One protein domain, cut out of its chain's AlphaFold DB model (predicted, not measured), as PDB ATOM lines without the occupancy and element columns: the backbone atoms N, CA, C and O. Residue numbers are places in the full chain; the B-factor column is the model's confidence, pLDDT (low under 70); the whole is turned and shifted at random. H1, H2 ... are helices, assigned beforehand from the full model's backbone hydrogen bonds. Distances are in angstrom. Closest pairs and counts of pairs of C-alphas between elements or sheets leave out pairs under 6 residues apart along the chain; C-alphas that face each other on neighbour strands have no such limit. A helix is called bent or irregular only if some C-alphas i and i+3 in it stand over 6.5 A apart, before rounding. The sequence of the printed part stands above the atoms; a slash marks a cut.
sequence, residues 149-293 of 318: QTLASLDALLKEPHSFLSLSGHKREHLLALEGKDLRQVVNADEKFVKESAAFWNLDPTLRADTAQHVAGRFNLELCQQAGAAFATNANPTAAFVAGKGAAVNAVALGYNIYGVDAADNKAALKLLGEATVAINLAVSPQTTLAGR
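What this domain is: This is residues 149 to 293 of the 318 residues of an uncharacterized protein of Lysobacter silvisoli (UniProt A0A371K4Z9). Two long helices, H4 and H9, lie side by side and run opposite ways as the core of this domain; H1 packs steeply on part of H4, and H7 crosses part of H9. A second pair of helices running opposite ways, H5 and H8, packs on this core through the short helix H2, which touches both H4 and H8. The printed part has 145 residues with nine named helices, H1 to H9 in order along the chain, and no named strand; the class is all helix, and 101 residues are in the named helices. Helix packing is part aligned and part crossed. The whole is compact, with a radius of gyration of the C-alphas of 14.7 A, and its rounded outline spans 41 by 35 by 22 A.

How they stand to each other: H1, residues 149 to 159, touches residues 183 to 191 alone of H4, residues 180 to 200, at a steep tilt of 45 degrees, the same way; the closest C-alphas are those of Leu 154 and Val 187, 6.0 A apart. H1 touches H2, residues 164 to 167, only at the corner, with the C-alphas of Leu 158 and Ser 166 closest at 5.0 A. H1 and H3, residues 172 to 176, only just touch, with 3 pairs of C-alphas within 8 A, the closest being Leu 158 and Arg 172 at 7.7 A. H2 touches residues 190 to 194 alone of H4, where the C-alphas of Phe 164 and Asp 190 are closest at 6.0 A. H2 also touches H8, residues 245 to 254; the closest C-alphas are those of Leu 167 and Ala 247, 4.8 A apart. H4 touches H9, residues 263 to 284, at a shallow tilt of 14 degrees, opposite ways, with the C-alphas of Val 186 and Ile 280 closest at 5.1 A. H5, residues 205 to 218, touches H8 at a shallow tilt of 9 degrees, opposite ways; the closest C-alphas are those of Ala 212 and Val 249, 5.0 A apart. H6, residues 222 to 226, and H9 only just touch, with 3 pairs of C-alphas within 8 A, the closest being Gln 226 and Lys 267 at 6.8 A; residues 267 to 270 alone of H9 take part. H7, residues 235 to 243, touches residues 274 to 282 alone of H9, about perpendicular at 73 degrees, with the C-alphas of Ala 240 and Val 278 closest at 5.6 A. H5 and H9 are apart, and so are H4 and H8. Each O i to N i+4 pair is within hydrogen-bond range in H1, H3, H6, H7 and H8, against 15 of 17 in H4, 8 of 10 in H5 and 17 of 18 in H9; H2 is too short for such a pair.

Where its parts are: H1 begins at C-alpha 149, (268.249, 229.063, 214.797), and is 15.6 A long from first to last C-alpha. H2 and H3 are short, at 4.9 A and 6.2 A. H4 begins at C-alpha 180, (266.601, 225.268, 204.330), and is 30.8 A long, with a kink of 25 degrees near residue 194. H4 and H5 are irregular: C-alphas 196 and 199 are 7.1 A apart, and C-alphas 206 and 209 are 7.3 A apart. H5 measures 20.4 A, H6 6.3 A, H7 12.4 A and H8 14.2 A. H9, the longest helix by residues, is 32.2 A long and ends at C-alpha 284, (275.458, 227.868, 197.354).

The domain as a whole: The two C-alphas farthest apart are those of Thr 206 and Arg 293, at 45.3 A. The printed part has no cut and no long link; H6 to H7 and H8 to H9 are short links of 8 residues each, and the others are tight. The mean pLDDT of the printed part is 73.9, and 45 printed residues are under 70, which is low confidence: residues 218 to 244, 260 to 266 and 283 to 293.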
ATOM      1  N   GLN A 149     266.875 229.247 214.335       90.81
ATOM      2  CA  GLN A 149     268.249 229.063 214.797       90.81
ATOM      3  C   GLN A 149     269.254 229.287 213.660       90.81
ATOM      4  O   GLN A 149     270.226 230.020 213.841       90.81
ATOM      5  N   THR A 150     269.001 228.725 212.478       89.38
ATOM      6  CA  THR A 150     269.843 228.906 211.286       89.38
ATOM      7  C   THR A 150     269.862 230.368 210.846       89.38
ATOM      8  O   THR A 150     270.923 230.895 210.521       89.38
ATOM      9  N   LEU A 151     268.723 231.069 210.912       89.88
ATOM     10  CA  LEU A 151     268.655 232.501 210.594       89.88
ATOM     11  C   LEU A 151     269.460 233.368 211.573       89.88
ATOM     12  O   LEU A 151     270.167 234.279 211.140       89.88
ATOM     13  N   ALA A 152     269.374 233.076 212.874       91.69
ATOM     14  CA  ALA A 152     270.135 233.786 213.899       91.69
ATOM     15  C   ALA A 152     271.647 233.543 213.763       91.69
ATOM     16  O   ALA A 152     272.441 234.474 213.892       91.69
ATOM     17  N   SER A 153     272.033 232.306 213.451       91.94
ATOM     18  CA  SER A 153     273.429 231.906 213.242       91.94
ATOM     19  C   SER A 153     273.998 232.547 211.975       91.94
ATOM     20  O   SER A 153     275.089 233.109 211.999       91.94
ATOM     21  N   LEU A 154     273.211 232.598 210.893       93.00
ATOM     22  CA  LEU A 154     273.543 233.354 209.686       93.00
ATOM     23  C   LEU A 154     273.783 234.843 209.986       93.00
ATOM     24  O   LEU A 154     274.759 235.418 209.514       93.00
ATOM     25  N   ASP A 155     272.905 235.477 210.767       93.00
ATOM     26  CA  ASP A 155     273.068 236.881 211.166       93.00
ATOM     27  C   ASP A 155     274.322 237.118 212.012       93.00
ATOM     28  O   ASP A 155     274.948 238.174 211.892       93.00
ATOM     29  N   ALA A 156     274.676 236.168 212.876       92.62
ATOM     30  CA  ALA A 156     275.892 236.239 213.677       92.62
ATOM     31  C   ALA A 156     277.145 236.112 212.797       92.62
ATOM     32  O   ALA A 156     278.043 236.943 212.899       92.62
ATOM     33  N   LEU A 157     277.166 235.140 211.881       91.69
ATOM     34  CA  LEU A 157     278.276 234.912 210.955       91.69
ATOM     35  C   LEU A 157     278.501 236.099 210.017       91.69
ATOM     36  O   LEU A 157     279.625 236.558 209.868       91.69
ATOM     37  N   LEU A 158     277.439 236.683 209.455       89.69
ATOM     38  CA  LEU A 158     277.569 237.859 208.584       89.69
ATOM     39  C   LEU A 158     278.101 239.109 209.310       89.69
ATOM     40  O   LEU A 158     278.546 240.049 208.655       89.69
ATOM     41  N   LYS A 159     278.042 239.143 210.647       89.81
ATOM     42  CA  LYS A 159     278.637 240.204 211.477       89.81
ATOM     43  C   LYS A 159     280.049 239.867 211.954       89.81
ATOM     44  O   LYS A 159     280.762 240.779 212.364       89.81
ATOM     45  N   GLU A 160     280.443 238.598 211.921       87.31
ATOM     46  CA  GLU A 160     281.777 238.152 212.308       87.31
ATOM     47  C   GLU A 160     282.777 238.504 211.189       87.31
ATOM     48  O   GLU A 160     282.657 237.993 210.074       87.31
ATOM     49  N   PRO A 161     283.775 239.374 211.429       84.19
ATOM     50  CA  PRO A 161     284.746 239.756 210.401       84.19
ATOM     51  C   PRO A 161     285.589 238.583 209.880       84.19
ATOM     52  O   PRO A 161     286.086 238.655 208.759       84.19
ATOM     53  N   HIS A 162     285.735 237.504 210.656       84.62
ATOM     54  CA  HIS A 162     286.508 236.322 210.263       84.62
ATOM     55  C   HIS A 162     285.659 235.177 209.697       84.62
ATOM     56  O   HIS A 162     286.206 234.129 209.362       84.62
ATOM     57  N   SER A 163     284.341 235.352 209.578       88.44
ATOM     58  CA  SER A 163     283.471 234.391 208.896       88.44
ATOM     59  C   SER A 163     283.811 234.350 207.410       88.44
ATOM     60  O   SER A 163     284.020 235.385 206.774       88.44
ATOM     61  N   PHE A 164     283.813 233.159 206.819       85.38
ATOM     62  CA  PHE A 164     283.995 233.011 205.385       85.38
ATOM     63  C   PHE A 164     282.867 233.692 204.605       85.38
ATOM     64  O   PHE A 164     283.132 234.314 203.577       85.38
ATOM     65  N   LEU A 165     281.619 233.634 205.085       85.44
ATOM     66  CA  LEU A 165     280.479 234.317 204.456       85.44
ATOM     67  C   LEU A 165     280.658 235.838 204.431       85.44
ATOM     68  O   LEU A 165     280.377 236.473 203.414       85.44
ATOM     69  N   SER A 166     281.188 236.400 205.518       84.94
ATOM     70  CA  SER A 166     281.557 237.814 205.606       84.94
ATOM     71  C   SER A 166     282.718 238.156 204.657       84.94
ATOM     72  O   SER A 166     282.607 239.050 203.815       84.94
ATOM     73  N   LEU A 167     283.801 237.371 204.700       81.25
ATOM     74  CA  LEU A 167     285.024 237.562 203.904       81.25
ATOM     75  C   LEU A 167     284.807 237.467 202.388       81.25
ATOM     76  O   LEU A 167     285.457 238.178 201.613       81.25
ATOM     77  N   SER A 168     283.921 236.568 201.965       74.44
ATOM     78  CA  SER A 168     283.545 236.343 200.563       74.44
ATOM     79  C   SER A 168     282.516 237.351 200.044       74.44
ATOM     80  O   SER A 168     282.276 237.413 198.838       74.44
ATOM     81  N   GLY A 169     281.932 238.171 200.925       72.44
ATOM     82  CA  GLY A 169     280.944 239.181 200.556       72.44
ATOM     83  C   GLY A 169     279.584 238.599 200.171       72.44
ATOM     84  O   GLY A 169     278.832 239.244 199.431       72.44
ATOM     85  N   HIS A 170     279.246 237.391 200.642       78.25
ATOM     86  CA  HIS A 170     277.909 236.842 200.447       78.25
ATOM     87  C   HIS A 170     276.872 237.712 201.162       78.25
ATOM     88  O   HIS A 170     276.991 238.041 202.340       78.25
ATOM     89  N   LYS A 171     275.816 238.085 200.438       78.81
ATOM     90  CA  LYS A 171     274.710 238.860 200.999       78.81
ATOM     91  C   LYS A 171     273.670 237.930 201.600       78.81
ATOM     92  O   LYS A 171     273.341 236.903 201.008       78.81
ATOM     93  N   ARG A 172     273.075 238.359 202.717       81.38
ATOM     94  CA  ARG A 172     271.955 237.671 203.378       81.38
ATOM     95  C   ARG A 172     270.870 237.255 202.385       81.38
ATOM     96  O   ARG A 172     270.450 236.109 202.388       81.38
ATOM     97  N   GLU A 173     270.474 238.166 201.502       80.75
ATOM     98  CA  GLU A 173     269.435 237.945 200.486       80.75
ATOM     99  C   GLU A 173     269.732 236.745 199.574       80.75
ATOM    100  O   GLU A 173     268.832 235.965 199.278       80.75
ATOM    101  N   HIS A 174     270.994 236.553 199.174       77.00
ATOM    102  CA  HIS A 174     271.390 235.435 198.311       77.00
ATOM    103  C   HIS A 174     271.357 234.098 199.061       77.00
ATOM    104  O   HIS A 174     271.033 233.071 198.478       77.00
ATOM    105  N   LEU A 175     271.677 234.111 200.354       81.25
ATOM    106  CA  LEU A 175     271.698 232.912 201.192       81.25
ATOM    107  C   LEU A 175     270.281 232.477 201.589       81.25
ATOM    108  O   LEU A 175     269.996 231.288 201.647       81.25
ATOM    109  N   LEU A 176     269.362 233.428 201.784       84.19
ATOM    110  CA  LEU A 176     267.955 233.133 202.078       84.19
ATOM    111  C   LEU A 176     267.197 232.509 200.896       84.19
ATOM    112  O   LEU A 176     266.153 231.896 201.113       84.19
ATOM    113  N   ALA A 177     267.713 232.645 199.672       81.31
ATOM    114  CA  ALA A 177     267.154 232.001 198.486       81.31
ATOM    115  C   ALA A 177     267.452 230.491 198.413       81.31
ATOM    116  O   ALA A 177     266.829 229.793 197.616       81.31
ATOM    117  N   LEU A 178     268.391 229.990 199.225       76.00
ATOM    118  CA  LEU A 178     268.710 228.566 199.306       76.00
ATOM    119  C   LEU A 178     267.567 227.784 199.958       76.00
ATOM    120  O   LEU A 178     266.760 228.332 200.709       76.00
ATOM    121  N   GLU A 179     267.521 226.476 199.715       82.06
ATOM    122  CA  GLU A 179     266.665 225.588 200.496       82.06
ATOM    123  C   GLU A 179     267.155 225.516 201.950       82.06
ATOM    124  O   GLU A 179     268.351 225.636 202.226       82.06
ATOM    125  N   GLY A 180     266.249 225.273 202.903       78.56
ATOM    126  CA  GLY A 180     266.601 225.268 204.330       78.56
ATOM    127  C   GLY A 180     267.705 224.273 204.704       78.56
ATOM    128  O   GLY A 180     268.504 224.537 205.603       78.56
ATOM    129  N   LYS A 181     267.810 223.149 203.983       81.25
ATOM    130  CA  LYS A 181     268.895 222.175 204.164       81.25
ATOM    131  C   LYS A 181     270.250 222.743 203.733       81.25
ATOM    132  O   LYS A 181     271.220 222.593 204.473       81.25
ATOM    133  N   ASP A 182     270.305 223.389 202.575       79.56
ATOM    134  CA  ASP A 182     271.541 223.928 202.007       79.56
ATOM    135  C   ASP A 182     272.002 225.155 202.789       79.56
ATOM    136  O   ASP A 182     273.176 225.255 203.140       79.56
ATOM    137  N   LEU A 183     271.067 226.027 203.187       84.50
ATOM    138  CA  LEU A 183     271.380 227.149 204.069       84.50
ATOM    139  C   LEU A 183     271.995 226.665 205.388       84.50
ATOM    140  O   LEU A 183     273.008 227.203 205.835       84.50
ATOM    141  N   ARG A 184     271.430 225.616 205.995       84.62
ATOM    142  CA  ARG A 184     271.979 225.038 207.227       84.62
ATOM    143  C   ARG A 184     273.374 224.447 207.016       84.62
ATOM    144  O   ARG A 184     274.224 224.579 207.889       84.62
ATOM    145  N   GLN A 185     273.631 223.811 205.873       81.19
ATOM    146  CA  GLN A 185     274.969 223.309 205.546       81.19
ATOM    147  C   GLN A 185     275.987 224.443 205.403       81.19
ATOM    148  O   GLN A 185     277.084 224.330 205.947       81.19
ATOM    149  N   VAL A 186     275.611 225.534 204.731       84.50
ATOM    150  CA  VAL A 186     276.447 226.733 204.594       84.50
ATOM    151  C   VAL A 186     276.786 227.322 205.963       84.50
ATOM    152  O   VAL A 186     277.960 227.540 206.257       84.50
ATOM    153  N   VAL A 187     275.774 227.531 206.809       90.12
ATOM    154  CA  VAL A 187     275.950 228.073 208.165       90.12
ATOM    155  C   VAL A 187     276.858 227.167 208.996       90.12
ATOM    156  O   VAL A 187     277.849 227.642 209.540       90.12
ATOM    157  N   ASN A 188     276.602 225.857 209.029       88.06
ATOM    158  CA  ASN A 188     277.412 224.918 209.812       88.06
ATOM    159  C   ASN A 188     278.871 224.845 209.331       88.06
ATOM    160  O   ASN A 188     279.787 224.708 210.144       88.06
ATOM    161  N   ALA A 189     279.096 224.896 208.014       84.62
ATOM    162  CA  ALA A 189     280.442 224.896 207.449       84.62
ATOM    163  C   ALA A 189     281.218 226.145 207.880       84.62
ATOM    164  O   ALA A 189     282.389 226.043 208.248       84.62
ATOM    165  N   ASP A 190     280.557 227.300 207.886       87.75
ATOM    166  CA  ASP A 190     281.174 228.560 208.277       87.75
ATOM    167  C   ASP A 190     281.388 228.670 209.798       87.75
ATOM    168  O   ASP A 190     282.460 229.072 210.241       87.75
ATOM    169  N   GLU A 191     280.446 228.207 210.626       92.12
ATOM    170  CA  GLU A 191     280.647 228.111 212.083       92.12
ATOM    171  C   GLU A 191     281.851 227.233 212.436       92.12
ATOM    172  O   GLU A 191     282.671 227.583 213.292       92.12
ATOM    173  N   LYS A 192     281.982 226.088 211.753       90.38
ATOM    174  CA  LYS A 192     283.131 225.197 211.916       90.38
ATOM    175  C   LYS A 192     284.424 225.903 211.510       90.38
ATOM    176  O   LYS A 192     285.400 225.834 212.252       90.38
ATOM    177  N   PHE A 193     284.419 226.610 210.380       89.81
ATOM    178  CA  PHE A 193     285.571 227.380 209.917       89.81
ATOM    179  C   PHE A 193     285.991 228.455 210.925       89.81
ATOM    180  O   PHE A 193     287.166 228.521 211.285       89.81
ATOM    181  N   VAL A 194     285.057 229.261 211.432       90.94
ATOM    182  CA  VAL A 194     285.343 230.292 212.443       90.94
ATOM    183  C   VAL A 194     285.972 229.662 213.687       90.94
ATOM    184  O   VAL A 194     287.003 230.129 214.170       90.94
ATOM    185  N   LYS A 195     285.409 228.551 214.171       90.88
ATOM    186  CA  LYS A 195     285.917 227.844 215.351       90.88
ATOM    187  C   LYS A 195     287.319 227.266 215.145       90.88
ATOM    188  O   LYS A 195     288.171 227.411 216.017       90.88
ATOM    189  N   GLU A 196     287.549 226.574 214.033       86.62
ATOM    190  CA  GLU A 196     288.819 225.884 213.767       86.62
ATOM    191  C   GLU A 196     289.924 226.848 213.343       86.62
ATOM    192  O   GLU A 196     291.104 226.561 213.536       86.62
ATOM    193  N   SER A 197     289.553 228.006 212.797       84.19
ATOM    194  CA  SER A 197     290.517 228.945 212.252       84.19
ATOM    195  C   SER A 197     290.992 230.030 213.220       84.19
ATOM    196  O   SER A 197     291.974 230.712 212.925       84.19
ATOM    197  N   ALA A 198     290.372 230.135 214.400       86.44
ATOM    198  CA  ALA A 198     290.720 231.107 215.438       86.44
ATOM    199  C   ALA A 198     292.213 231.099 215.826       86.44
ATOM    200  O   ALA A 198     292.787 232.146 216.121       86.44
ATOM    201  N   ALA A 199     292.865 229.931 215.783       84.69
ATOM    202  CA  ALA A 199     294.287 229.788 216.098       84.69
ATOM    203  C   ALA A 199     295.217 230.505 215.099       84.69
ATOM    204  O   ALA A 199     296.363 230.802 215.433       84.69
ATOM    205  N   PHE A 200     294.729 230.809 213.893       84.88
ATOM    206  CA  PHE A 200     295.509 231.435 212.828       84.88
ATOM    207  C   PHE A 200     295.284 232.950 212.737       84.88
ATOM    208  O   PHE A 200     295.860 233.588 211.868       84.88
ATOM    209  N   TRP A 201     294.481 233.581 213.598       86.31
ATOM    210  CA  TRP A 201     294.195 235.029 213.527       86.31
ATOM    211  C   TRP A 201     295.276 235.901 214.186       86.31
ATOM    212  O   TRP A 201     294.990 236.826 214.945       86.31
ATOM    213  N   ASN A 202     296.544 235.577 213.942       85.62
ATOM    214  CA  ASN A 202     297.691 236.159 214.634       85.62
ATOM    215  C   ASN A 202     298.765 236.722 213.687       85.62
ATOM    216  O   ASN A 202     299.911 236.895 214.101       85.62
ATOM    217  N   LEU A 203     298.426 237.020 212.427       85.06
ATOM    218  CA  LEU A 203     299.377 237.612 211.485       85.06
ATOM    219  C   LEU A 203     299.730 239.045 211.899       85.06
ATOM    220  O   LEU A 203     298.848 239.902 212.078       85.06
ATOM    221  N   ASP A 204     301.038 239.300 211.983       83.38
ATOM    222  CA  ASP A 204     301.599 240.603 212.328       83.38
ATOM    223  C   ASP A 204     301.045 241.701 211.399       83.38
ATOM    224  O   ASP A 204     301.103 241.542 210.174       83.38
ATOM    225  N   PRO A 205     300.517 242.818 211.943       81.75
ATOM    226  CA  PRO A 205     300.000 243.943 211.163       81.75
ATOM    227  C   PRO A 205     300.932 244.452 210.061       81.75
ATOM    228  O   PRO A 205     300.453 244.829 208.992       81.75
ATOM    229  N   THR A 206     302.242 244.440 210.299       82.00
ATOM    230  CA  THR A 206     303.258 244.924 209.353       82.00
ATOM    231  C   THR A 206     303.428 244.006 208.142       82.00
ATOM    232  O   THR A 206     303.814 244.477 207.078       82.00
ATOM    233  N   LEU A 207     303.072 242.722 208.269       83.25
ATOM    234  CA  LEU A 207     303.209 241.713 207.213       83.25
ATOM    235  C   LEU A 207     301.930 241.514 206.391       83.25
ATOM    236  O   LEU A 207     301.962 240.841 205.359       83.25
ATOM    237  N   ARG A 208     300.792 242.077 206.818       84.62
ATOM    238  CA  ARG A 208     299.479 241.803 206.201       84.62
ATOM    239  C   ARG A 208     299.406 242.217 204.738       84.62
ATOM    240  O   ARG A 208     298.918 241.441 203.924       84.62
ATOM    241  N   ALA A 209     299.887 243.414 204.399       81.06
ATOM    242  CA  ALA A 209     299.789 243.956 203.043       81.06
ATOM    243  C   ALA A 209     300.617 243.140 202.039       81.06
ATOM    244  O   ALA A 209     300.090 242.693 201.019       81.06
ATOM    245  N   ASP A 210     301.876 242.868 202.379       82.31
ATOM    246  CA  ASP A 210     302.789 242.089 201.541       82.31
ATOM    247  C   ASP A 210     302.306 240.644 201.393       82.31
ATOM    248  O   ASP A 210     302.298 240.086 200.293       82.31
ATOM    249  N   THR A 211     301.813 240.052 202.486       80.94
ATOM    250  CA  THR A 211     301.251 238.700 202.464       80.94
ATOM    251  C   THR A 211     299.982 238.646 201.616       80.94
ATOM    252  O   THR A 211     299.842 237.759 200.776       80.94
ATOM    253  N   ALA A 212     299.076 239.616 201.757       81.31
ATOM    254  CA  ALA A 212     297.851 239.696 200.963       81.31
ATOM    255  C   ALA A 212     298.159 239.882 199.468       81.31
ATOM    256  O   ALA A 212     297.532 239.240 198.624       81.31
ATOM    257  N   GLN A 213     299.160 240.698 199.125       79.81
ATOM    258  CA  GLN A 213     299.618 240.870 197.747       79.81
ATOM    259  C   GLN A 213     300.253 239.588 197.195       79.81
ATOM    260  O   GLN A 213     299.997 239.212 196.047       79.81
ATOM    261  N   HIS A 214     301.039 238.884 198.010       77.19
ATOM    262  CA  HIS A 214     301.626 237.601 197.640       77.19
ATOM    263  C   HIS A 214     300.537 236.562 197.333       77.19
ATOM    264  O   HIS A 214     300.550 235.938 196.272       77.19
ATOM    265  N   VAL A 215     299.533 236.449 198.205       77.12
ATOM    266  CA  VAL A 215     298.335 235.618 198.005       77.12
ATOM    267  C   VAL A 215     297.615 236.029 196.726       77.12
ATOM    268  O   VAL A 215     297.404 235.198 195.846       77.12
ATOM    269  N   ALA A 216     297.327 237.317 196.539       74.50
ATOM    270  CA  ALA A 216     296.693 237.821 195.324       74.50
ATOM    271  C   ALA A 216     297.487 237.476 194.046       74.50
ATOM    272  O   ALA A 216     296.884 237.255 192.994       74.50
ATOM    273  N   GLY A 217     298.814 237.370 194.110       70.00
ATOM    274  CA  GLY A 217     299.656 236.966 192.982       70.00
ATOM    275  C   GLY A 217     299.769 235.451 192.765       70.00
ATOM    276  O   GLY A 217     299.935 235.018 191.625       70.00
ATOM    277  N   ARG A 218     299.685 234.639 193.829       66.62
ATOM    278  CA  ARG A 218     300.132 233.227 193.822       66.62
ATOM    279  C   ARG A 218     299.074 232.186 194.211       66.62
ATOM    280  O   ARG A 218     299.329 230.993 194.082       66.62
ATOM    281  N   PHE A 219     297.866 232.610 194.590       63.97
ATOM    282  CA  PHE A 219     296.830 231.743 195.174       63.97
ATOM    283  C   PHE A 219     296.449 230.477 194.376       63.97
ATOM    284  O   PHE A 219     296.063 229.474 194.963       63.97
ATOM    285  N   ASN A 220     296.518 230.502 193.040       56.06
ATOM    286  CA  ASN A 220     295.739 229.563 192.220       56.06
ATOM    287  C   ASN A 220     296.316 228.148 192.056       56.06
ATOM    288  O   ASN A 220     295.540 227.227 191.824       56.06
ATOM    289  N   LEU A 221     297.636 227.953 192.108       51.53
ATOM    290  CA  LEU A 221     298.243 226.648 191.783       51.53
ATOM    291  C   LEU A 221     299.025 226.065 192.957       51.53
ATOM    292  O   LEU A 221     298.843 224.901 193.301       51.53
ATOM    293  N   GLU A 222     299.850 226.889 193.592       58.19
ATOM    294  CA  GLU A 222     300.729 226.480 194.686       58.19
ATOM    295  C   GLU A 222     299.929 226.049 195.925       58.19
ATOM    296  O   GLU A 222     300.177 224.986 196.489       58.19
ATOM    297  N   LEU A 223     298.878 226.796 196.273       60.09
ATOM    298  CA  LEU A 223     298.030 226.488 197.428       60.09
ATOM    299  C   LEU A 223     297.085 225.305 197.175       60.09
ATOM    300  O   LEU A 223     296.885 224.483 198.065       60.09
ATOM    301  N   CYS A 224     296.563 225.160 195.951       57.84
ATOM    302  CA  CYS A 224     295.753 224.001 195.556       57.84
ATOM    303  C   CYS A 224     296.535 222.682 195.690       57.84
ATOM    304  O   CYS A 224     295.984 221.669 196.124       57.84
ATOM    305  N   GLN A 225     297.823 222.694 195.329       58.66
ATOM    306  CA  GLN A 225     298.713 221.539 195.466       58.66
ATOM    307  C   GLN A 225     299.078 221.271 196.932       58.66
ATOM    308  O   GLN A 225     299.071 220.120 197.361       58.66
ATOM    309  N   GLN A 226     299.348 222.319 197.717       61.50
ATOM    310  CA  GLN A 226     299.715 222.202 199.133       61.50
ATOM    311  C   GLN A 226     298.555 221.747 200.034       61.50
ATOM    312  O   GLN A 226     298.787 221.007 200.988       61.50
ATOM    313  N   ALA A 227     297.317 222.145 199.728       61.47
ATOM    314  CA  ALA A 227     296.130 221.778 200.501       61.47
ATOM    315  C   ALA A 227     295.645 220.339 200.242       61.47
ATOM    316  O   ALA A 227     294.724 219.874 200.909       61.47
ATOM    317  N   GLY A 228     296.208 219.632 199.252       55.38
ATOM    318  CA  GLY A 228     295.786 218.276 198.877       55.38
ATOM    319  C   GLY A 228     294.379 218.187 198.261       55.38
ATOM    320  O   GLY A 228     293.979 217.119 197.810       55.38
ATOM    321  N   ALA A 229     293.651 219.304 198.172       51.56
ATOM    322  CA  ALA A 229     292.294 219.386 197.631       51.56
ATOM    323  C   ALA A 229     292.220 219.170 196.104       51.56
ATOM    324  O   ALA A 229     291.136 218.984 195.555       51.56
ATOM    325  N   ALA A 230     293.367 219.193 195.413       45.94
ATOM    326  CA  ALA A 230     293.471 219.055 193.960       45.94
ATOM    327  C   ALA A 230     293.544 217.597 193.456       45.94
ATOM    328  O   ALA A 230     293.351 217.357 192.263       45.94
ATOM    329  N   PHE A 231     293.827 216.619 194.322       40.25
ATOM    330  CA  PHE A 231     294.177 215.257 193.897       40.25
ATOM    331  C   PHE A 231     293.013 214.269 194.034       40.25
ATOM    332  O   PHE A 231     293.100 213.311 194.787       40.25
ATOM    333  N   ALA A 232     291.923 214.514 193.304       36.69
ATOM    334  CA  ALA A 232     290.973 213.492 192.843       36.69
ATOM    335  C   ALA A 232     289.922 214.154 191.935       36.69
ATOM    336  O   ALA A 232     289.010 214.829 192.414       36.69
ATOM    337  N   THR A 233     290.091 214.002 190.616       45.09
ATOM    338  CA  THR A 233     289.044 214.129 189.579       45.09
ATOM    339  C   THR A 233     287.905 215.127 189.848       45.09
ATOM    340  O   THR A 233     286.761 214.705 189.920       45.09
ATOM    341  N   ASN A 234     288.153 216.437 189.975       41.53
ATOM    342  CA  ASN A 234     287.064 217.419 190.079       41.53
ATOM    343  C   ASN A 234     287.512 218.833 189.649       41.53
ATOM    344  O   ASN A 234     288.259 219.504 190.353       41.53
ATOM    345  N   ALA A 235     287.016 219.341 188.518       48.00
ATOM    346  CA  ALA A 235     287.275 220.726 188.094       48.00
ATOM    347  C   ALA A 235     286.578 221.782 188.989       48.00
ATOM    348  O   ALA A 235     286.965 222.951 188.982       48.00
ATOM    349  N   ASN A 236     285.573 221.374 189.774       56.72
ATOM    350  CA  ASN A 236     284.722 222.271 190.564       56.72
ATOM    351  C   ASN A 236     285.325 222.705 191.918       56.72
ATOM    352  O   ASN A 236     285.258 223.893 192.208       56.72
ATOM    353  N   PRO A 237     285.990 221.840 192.710       59.06
ATOM    354  CA  PRO A 237     286.764 222.232 193.886       59.06
ATOM    355  C   PRO A 237     287.902 223.188 193.550       59.06
ATOM    356  O   PRO A 237     288.086 224.165 194.261       59.06
ATOM    357  N   THR A 238     288.611 222.979 192.433       62.12
ATOM    358  CA  THR A 238     289.646 223.920 191.982       62.12
ATOM    359  C   THR A 238     289.040 225.275 191.629       62.12
ATOM    360  O   THR A 238     289.577 226.304 192.020       62.12
ATOM    361  N   ALA A 239     287.903 225.306 190.924       60.69
ATOM    362  CA  ALA A 239     287.218 226.557 190.595       60.69
ATOM    363  C   ALA A 239     286.664 227.268 191.843       60.69
ATOM    364  O   ALA A 239     286.818 228.482 191.962       60.69
ATOM    365  N   ALA A 240     286.083 226.520 192.784       65.06
ATOM    366  CA  ALA A 240     285.622 227.029 194.070       65.06
ATOM    367  C   ALA A 240     286.791 227.607 194.875       65.06
ATOM    368  O   ALA A 240     286.715 228.744 195.329       65.06
ATOM    369  N   PHE A 241     287.904 226.876 194.969       67.62
ATOM    370  CA  PHE A 241     289.118 227.335 195.635       67.62
ATOM    371  C   PHE A 241     289.627 228.627 194.991       67.62
ATOM    372  O   PHE A 241     289.787 229.627 195.676       67.62
ATOM    373  N   VAL A 242     289.770 228.669 193.663       66.75
ATOM    374  CA  VAL A 242     290.178 229.879 192.926       66.75
ATOM    375  C   VAL A 242     289.214 231.054 193.152       66.75
ATOM    376  O   VAL A 242     289.670 232.192 193.254       66.75
ATOM    377  N   ALA A 243     287.906 230.811 193.282       64.12
ATOM    378  CA  ALA A 243     286.930 231.843 193.641       64.12
ATOM    379  C   ALA A 243     287.111 232.342 195.091       64.12
ATOM    380  O   ALA A 243     286.988 233.540 195.351       64.12
ATOM    381  N   GLY A 244     287.511 231.464 196.016       69.56
ATOM    382  CA  GLY A 244     287.864 231.800 197.402       69.56
ATOM    383  C   GLY A 244     289.109 232.679 197.558       69.56
ATOM    384  O   GLY A 244     289.373 233.173 198.652       69.56
ATOM    385  N   LYS A 245     289.845 232.952 196.473       72.88
ATOM    386  CA  LYS A 245     291.013 233.844 196.467       72.88
ATOM    387  C   LYS A 245     290.729 235.213 197.075       72.88
ATOM    388  O   LYS A 245     291.544 235.712 197.843       72.88
ATOM    389  N   GLY A 246     289.593 235.824 196.737       73.31
ATOM    390  CA  GLY A 246     289.215 237.130 197.286       73.31
ATOM    391  C   GLY A 246     289.012 237.078 198.800       73.31
ATOM    392  O   GLY A 246     289.543 237.917 199.523       73.31
ATOM    393  N   ALA A 247     288.330 236.036 199.281       78.88
ATOM    394  CA  ALA A 247     288.106 235.810 200.705       78.88
ATOM    395  C   ALA A 247     289.420 235.554 201.455       78.88
ATOM    396  O   ALA A 247     289.622 236.106 202.529       78.88
ATOM    397  N   ALA A 248     290.348 234.790 200.872       81.00
ATOM    398  CA  ALA A 248     291.658 234.543 201.469       81.00
ATOM    399  C   ALA A 248     292.532 235.806 201.529       81.00
ATOM    400  O   ALA A 248     293.180 236.056 202.541       81.00
ATOM    401  N   VAL A 249     292.526 236.632 200.476       82.38
ATOM    402  CA  VAL A 249     293.209 237.939 200.482       82.38
ATOM    403  C   VAL A 249     292.636 238.835 201.585       82.38
ATOM    404  O   VAL A 249     293.401 239.416 202.356       82.38
ATOM    405  N   ASN A 250     291.307 238.896 201.709       82.00
ATOM    406  CA  ASN A 250     290.636 239.654 202.766       82.00
ATOM    407  C   ASN A 250     290.960 239.100 204.161       82.00
ATOM    408  O   ASN A 250     291.255 239.873 205.067       82.00
ATOM    409  N   ALA A 251     290.979 237.776 204.330       84.38
ATOM    410  CA  ALA A 251     291.312 237.131 205.597       84.38
ATOM    411  C   ALA A 251     292.719 237.526 206.057       84.38
ATOM    412  O   ALA A 251     292.915 237.947 207.195       84.38
ATOM    413  N   VAL A 252     293.698 237.466 205.151       86.88
ATOM    414  CA  VAL A 252     295.078 237.884 205.432       86.88
ATOM    415  C   VAL A 252     295.149 239.369 205.793       86.88
ATOM    416  O   VAL A 252     295.826 239.736 206.755       86.88
ATOM    417  N   ALA A 253     294.400 240.226 205.092       84.25
ATOM    418  CA  ALA A 253     294.316 241.650 205.415       84.25
ATOM    419  C   ALA A 253     293.727 241.915 206.818       84.25
ATOM    420  O   ALA A 253     294.117 242.881 207.479       84.25
ATOM    421  N   LEU A 254     292.846 241.037 207.308       82.88
ATOM    422  CA  LEU A 254     292.284 241.100 208.661       82.88
ATOM    423  C   LEU A 254     293.193 240.489 209.741       82.88
ATOM    424  O   LEU A 254     292.939 240.685 210.926       82.88
ATOM    425  N   GLY A 255     294.306 239.856 209.360       85.06
ATOM    426  CA  GLY A 255     295.274 239.281 210.298       85.06
ATOM    427  C   GLY A 255     295.278 237.758 210.341       85.06
ATOM    428  O   GLY A 255     295.854 237.180 211.259       85.06
ATOM    429  N   TYR A 256     294.674 237.095 209.359       85.81
ATOM    430  CA  TYR A 256     294.777 235.653 209.211       85.81
ATOM    431  C   TYR A 256     296.169 235.245 208.718       85.81
ATOM    432  O   TYR A 256     296.646 235.695 207.675       85.81
ATOM    433  N   ASN A 257     296.806 234.340 209.444       84.94
ATOM    434  CA  ASN A 257     298.146 233.856 209.196       84.94
ATOM    435  C   ASN A 257     298.121 232.525 208.443       84.94
ATOM    436  O   ASN A 257     298.132 231.446 209.030       84.94
ATOM    437  N   ILE A 258     298.104 232.605 207.116       77.75
ATOM    438  CA  ILE A 258     298.189 231.419 206.251       77.75
ATOM    439  C   ILE A 258     299.619 230.860 206.118       77.75
ATOM    440  O   ILE A 258     299.797 229.753 205.613       77.75
ATOM    441  N   TYR A 259     300.631 231.633 206.527       73.69
ATOM    442  CA  TYR A 259     302.054 231.293 206.433       73.69
ATOM    443  C   TYR A 259     302.731 231.374 207.803       73.69
ATOM    444  O   TYR A 259     303.857 231.858 207.892       73.69
ATOM    445  N   GLY A 260     302.025 230.941 208.849       64.44
ATOM    446  CA  GLY A 260     302.549 230.691 210.189       64.44
ATOM    447  C   GLY A 260     304.049 230.383 210.290       64.44
ATOM    448  O   GLY A 260     304.698 229.825 209.402       64.44
ATOM    449  N   VAL A 261     304.603 230.768 211.441       55.09
ATOM    450  CA  VAL A 261     306.037 230.649 211.743       55.09
ATOM    451  C   VAL A 261     306.507 229.187 211.660       55.09
ATOM    452  O   VAL A 261     307.654 228.938 211.292       55.09
ATOM    453  N   ASP A 262     305.601 228.229 211.888       61.38
ATOM    454  CA  ASP A 262     305.838 226.798 211.732       61.38
ATOM    455  C   ASP A 262     305.185 226.235 210.458       61.38
ATOM    456  O   ASP A 262     303.981 226.338 210.226       61.38
ATOM    457  N   ALA A 263     305.977 225.537 209.640       56.09
ATOM    458  CA  ALA A 263     305.545 224.985 208.350       56.09
ATOM    459  C   ALA A 263     304.367 223.983 208.430       56.09
ATOM    460  O   ALA A 263     303.729 223.698 207.412       56.09
ATOM    461  N   ALA A 264     304.094 223.420 209.611       61.38
ATOM    462  CA  ALA A 264     302.952 222.538 209.850       61.38
ATOM    463  C   ALA A 264     301.623 223.312 209.924       61.38
ATOM    464  O   ALA A 264     300.631 222.870 209.339       61.38
ATOM    465  N   ASP A 265     301.627 224.489 210.551       61.97
ATOM    466  CA  ASP A 265     300.439 225.329 210.732       61.97
ATOM    467  C   ASP A 265     299.971 225.931 209.403       61.97
ATOM    468  O   ASP A 265     298.771 226.033 209.146       61.97
ATOM    469  N   ASN A 266     300.912 226.203 208.493       67.31
ATOM    470  CA  ASN A 266     300.636 226.744 207.157       67.31
ATOM    471  C   ASN A 266     299.710 225.816 206.373       67.31
ATOM    472  O   ASN A 266     298.730 226.244 205.766       67.31
ATOM    473  N   LYS A 267     299.983 224.508 206.429       70.75
ATOM    474  CA  LYS A 267     299.169 223.504 205.736       70.75
ATOM    475  C   LYS A 267     297.781 223.375 206.355       70.75
ATOM    476  O   LYS A 267     296.824 223.141 205.622       70.75
ATOM    477  N   ALA A 268     297.660 223.536 207.673       74.75
ATOM    478  CA  ALA A 268     296.383 223.452 208.372       74.75
ATOM    479  C   ALA A 268     295.476 224.648 208.046       74.75
ATOM    480  O   ALA A 268     294.332 224.451 207.641       74.75
ATOM    481  N   ALA A 269     296.006 225.869 208.124       78.81
ATOM    482  CA  ALA A 269     295.266 227.097 207.841       78.81
ATOM    483  C   ALA A 269     294.756 227.136 206.385       78.81
ATOM    484  O   ALA A 269     293.585 227.409 206.108       78.81
ATOM    485  N   LEU A 270     295.624 226.764 205.437       76.81
ATOM    486  CA  LEU A 270     295.284 226.666 204.016       76.81
ATOM    487  C   LEU A 270     294.254 225.572 203.724       76.81
ATOM    488  O   LEU A 270     293.352 225.774 202.907       76.81
ATOM    489  N   LYS A 271     294.368 224.421 204.392       76.44
ATOM    490  CA  LYS A 271     293.397 223.333 204.269       76.44
ATOM    491  C   LYS A 271     292.020 223.761 204.775       76.44
ATOM    492  O   LYS A 271     291.045 223.536 204.068       76.44
ATOM    493  N   LEU A 272     291.941 224.434 205.925       78.12
ATOM    494  CA  LEU A 272     290.679 224.946 206.476       78.12
ATOM    495  C   LEU A 272     290.004 225.953 205.543       78.12
ATOM    496  O   LEU A 272     288.811 225.838 205.274       78.12
ATOM    497  N   LEU A 273     290.772 226.903 204.995       79.88
ATOM    498  CA  LEU A 273     290.269 227.835 203.983       79.88
ATOM    499  C   LEU A 273     289.752 227.097 202.745       79.88
ATOM    500  O   LEU A 273     288.684 227.430 202.232       79.88
ATOM    501  N   GLY A 274     290.481 226.084 202.274       76.25
ATOM    502  CA  GLY A 274     290.064 225.265 201.139       76.25
ATOM    503  C   GLY A 274     288.778 224.491 201.393       76.25
ATOM    504  O   GLY A 274     287.869 224.534 200.568       76.25
ATOM    505  N   GLU A 275     288.676 223.827 202.541       76.38
ATOM    506  CA  GLU A 275     287.495 223.058 202.937       76.38
ATOM    507  C   GLU A 275     286.264 223.954 203.094       76.38
ATOM    508  O   GLU A 275     285.214 223.623 202.547       76.38
ATOM    509  N   ALA A 276     286.397 225.109 203.756       79.69
ATOM    510  CA  ALA A 276     285.308 226.074 203.915       79.69
ATOM    511  C   ALA A 276     284.852 226.640 202.564       79.69
ATOM    512  O   ALA A 276     283.661 226.643 202.253       79.69
ATOM    513  N   THR A 277     285.809 227.040 201.721       77.44
ATOM    514  CA  THR A 277     285.535 227.563 200.378       77.44
ATOM    515  C   THR A 277     284.795 226.542 199.525       77.44
ATOM    516  O   THR A 277     283.831 226.886 198.843       77.44
ATOM    517  N   VAL A 278     285.253 225.289 199.526       74.25
ATOM    518  CA  VAL A 278     284.610 224.213 198.774       74.25
ATOM    519  C   VAL A 278     283.225 223.956 199.360       74.25
ATOM    520  O   VAL A 278     282.254 224.079 198.629       74.25
ATOM    521  N   ALA A 279     283.091 223.699 200.660       74.75
ATOM    522  CA  ALA A 279     281.806 223.387 201.289       74.75
ATOM    523  C   ALA A 279     280.732 224.462 201.041       74.75
ATOM    524  O   ALA A 279     279.621 224.136 200.625       74.75
ATOM    525  N   ILE A 280     281.077 225.740 201.228       74.44
ATOM    526  CA  ILE A 280     280.146 226.858 201.040       74.44
ATOM    527  C   ILE A 280     279.794 227.026 199.562       74.44
ATOM    528  O   ILE A 280     278.615 227.100 199.228       74.44
ATOM    529  N   ASN A 281     280.775 227.014 198.654       73.44
ATOM    530  CA  ASN A 281     280.478 227.126 197.223       73.44
ATOM    531  C   ASN A 281     279.665 225.939 196.705       73.44
ATOM    532  O   ASN A 281     278.793 226.131 195.859       73.44
ATOM    533  N   LEU A 282     279.922 224.728 197.208       71.00
ATOM    534  CA  LEU A 282     279.167 223.550 196.806       71.00
ATOM    535  C   LEU A 282     277.690 223.657 197.232       71.00
ATOM    536  O   LEU A 282     276.810 223.267 196.468       71.00
ATOM    537  N   ALA A 283     277.424 224.206 198.419       67.81
ATOM    538  CA  ALA A 283     276.070 224.379 198.940       67.81
ATOM    539  C   ALA A 283     275.335 225.594 198.337       67.81
ATOM    540  O   ALA A 283     274.131 225.534 198.118       67.81
ATOM    541  N   VAL A 284     276.045 226.680 198.009       68.06
ATOM    542  CA  VAL A 284     275.458 227.868 197.354       68.06
ATOM    543  C   VAL A 284     275.242 227.646 195.853       68.06
ATOM    544  O   VAL A 284     274.358 228.252 195.253       68.06
ATOM    545  N   SER A 285     276.040 226.780 195.222       60.97
ATOM    546  CA  SER A 285     275.960 226.491 193.785       60.97
ATOM    547  C   SER A 285     275.800 224.993 193.500       60.97
ATOM    548  O   SER A 285     276.677 224.410 192.865       60.97
ATOM    549  N   PRO A 286     274.679 224.342 193.873       50.22
ATOM    550  CA  PRO A 286     274.501 222.900 193.682       50.22
ATOM    551  C   PRO A 286     274.764 222.456 192.234       50.22
ATOM    552  O   PRO A 286     275.437 221.451 192.004       50.22
ATOM    553  N   GLN A 287     274.329 223.247 191.246       44.69
ATOM    554  CA  GLN A 287     274.456 222.953 189.810       44.69
ATOM    555  C   GLN A 287     275.909 222.879 189.300       44.69
ATOM    556  O   GLN A 287     276.169 222.293 188.247       44.69
ATOM    557  N   THR A 288     276.875 223.425 190.044       36.91
ATOM    558  CA  THR A 288     278.309 223.329 189.735       36.91
ATOM    559  C   THR A 288     278.996 222.228 190.541       36.91
ATOM    560  O   THR A 288     280.216 222.185 190.615       36.91
ATOM    561  N   THR A 289     278.251 221.287 191.123       40.12
ATOM    562  CA  THR A 289     278.790 220.193 191.944       40.12
ATOM    563  C   THR A 289     278.284 218.840 191.470       40.12
ATOM    564  O   THR A 289     277.200 218.739 190.905       40.12
ATOM    565  N   LEU A 290     279.042 217.767 191.721       36.00
ATOM    566  CA  LEU A 290     278.548 216.400 191.507       36.00
ATOM    567  C   LEU A 290     277.273 216.107 192.322       36.00
ATOM    568  O   LEU A 290     276.454 215.313 191.879       36.00
ATOM    569  N   ALA A 291     277.068 216.780 193.461       35.84
ATOM    570  CA  ALA A 291     275.872 216.624 194.287       35.84
ATOM    571  C   ALA A 291     274.616 217.239 193.639       35.84
ATOM    572  O   ALA A 291     273.558 216.618 193.652       35.84
ATOM    573  N   GLY A 292     274.715 218.407 192.994       33.72
ATOM    574  CA  GLY A 292     273.589 218.987 192.246       33.72
ATOM    575  C   GLY A 292     273.447 218.477 190.811       33.72
ATOM    576  O   GLY A 292     272.494 218.850 190.134       33.72
ATOM    577  N   ARG A 293     274.333 217.577 190.355       38.75
ATOM    578  CA  ARG A 293     274.136 216.755 189.143       38.75
ATOM    579  C   ARG A 293     273.252 215.523 189.374       38.75
ATOM    580  O   ARG A 293     273.094 214.717 188.464       38.75
TER     581      ARG A 293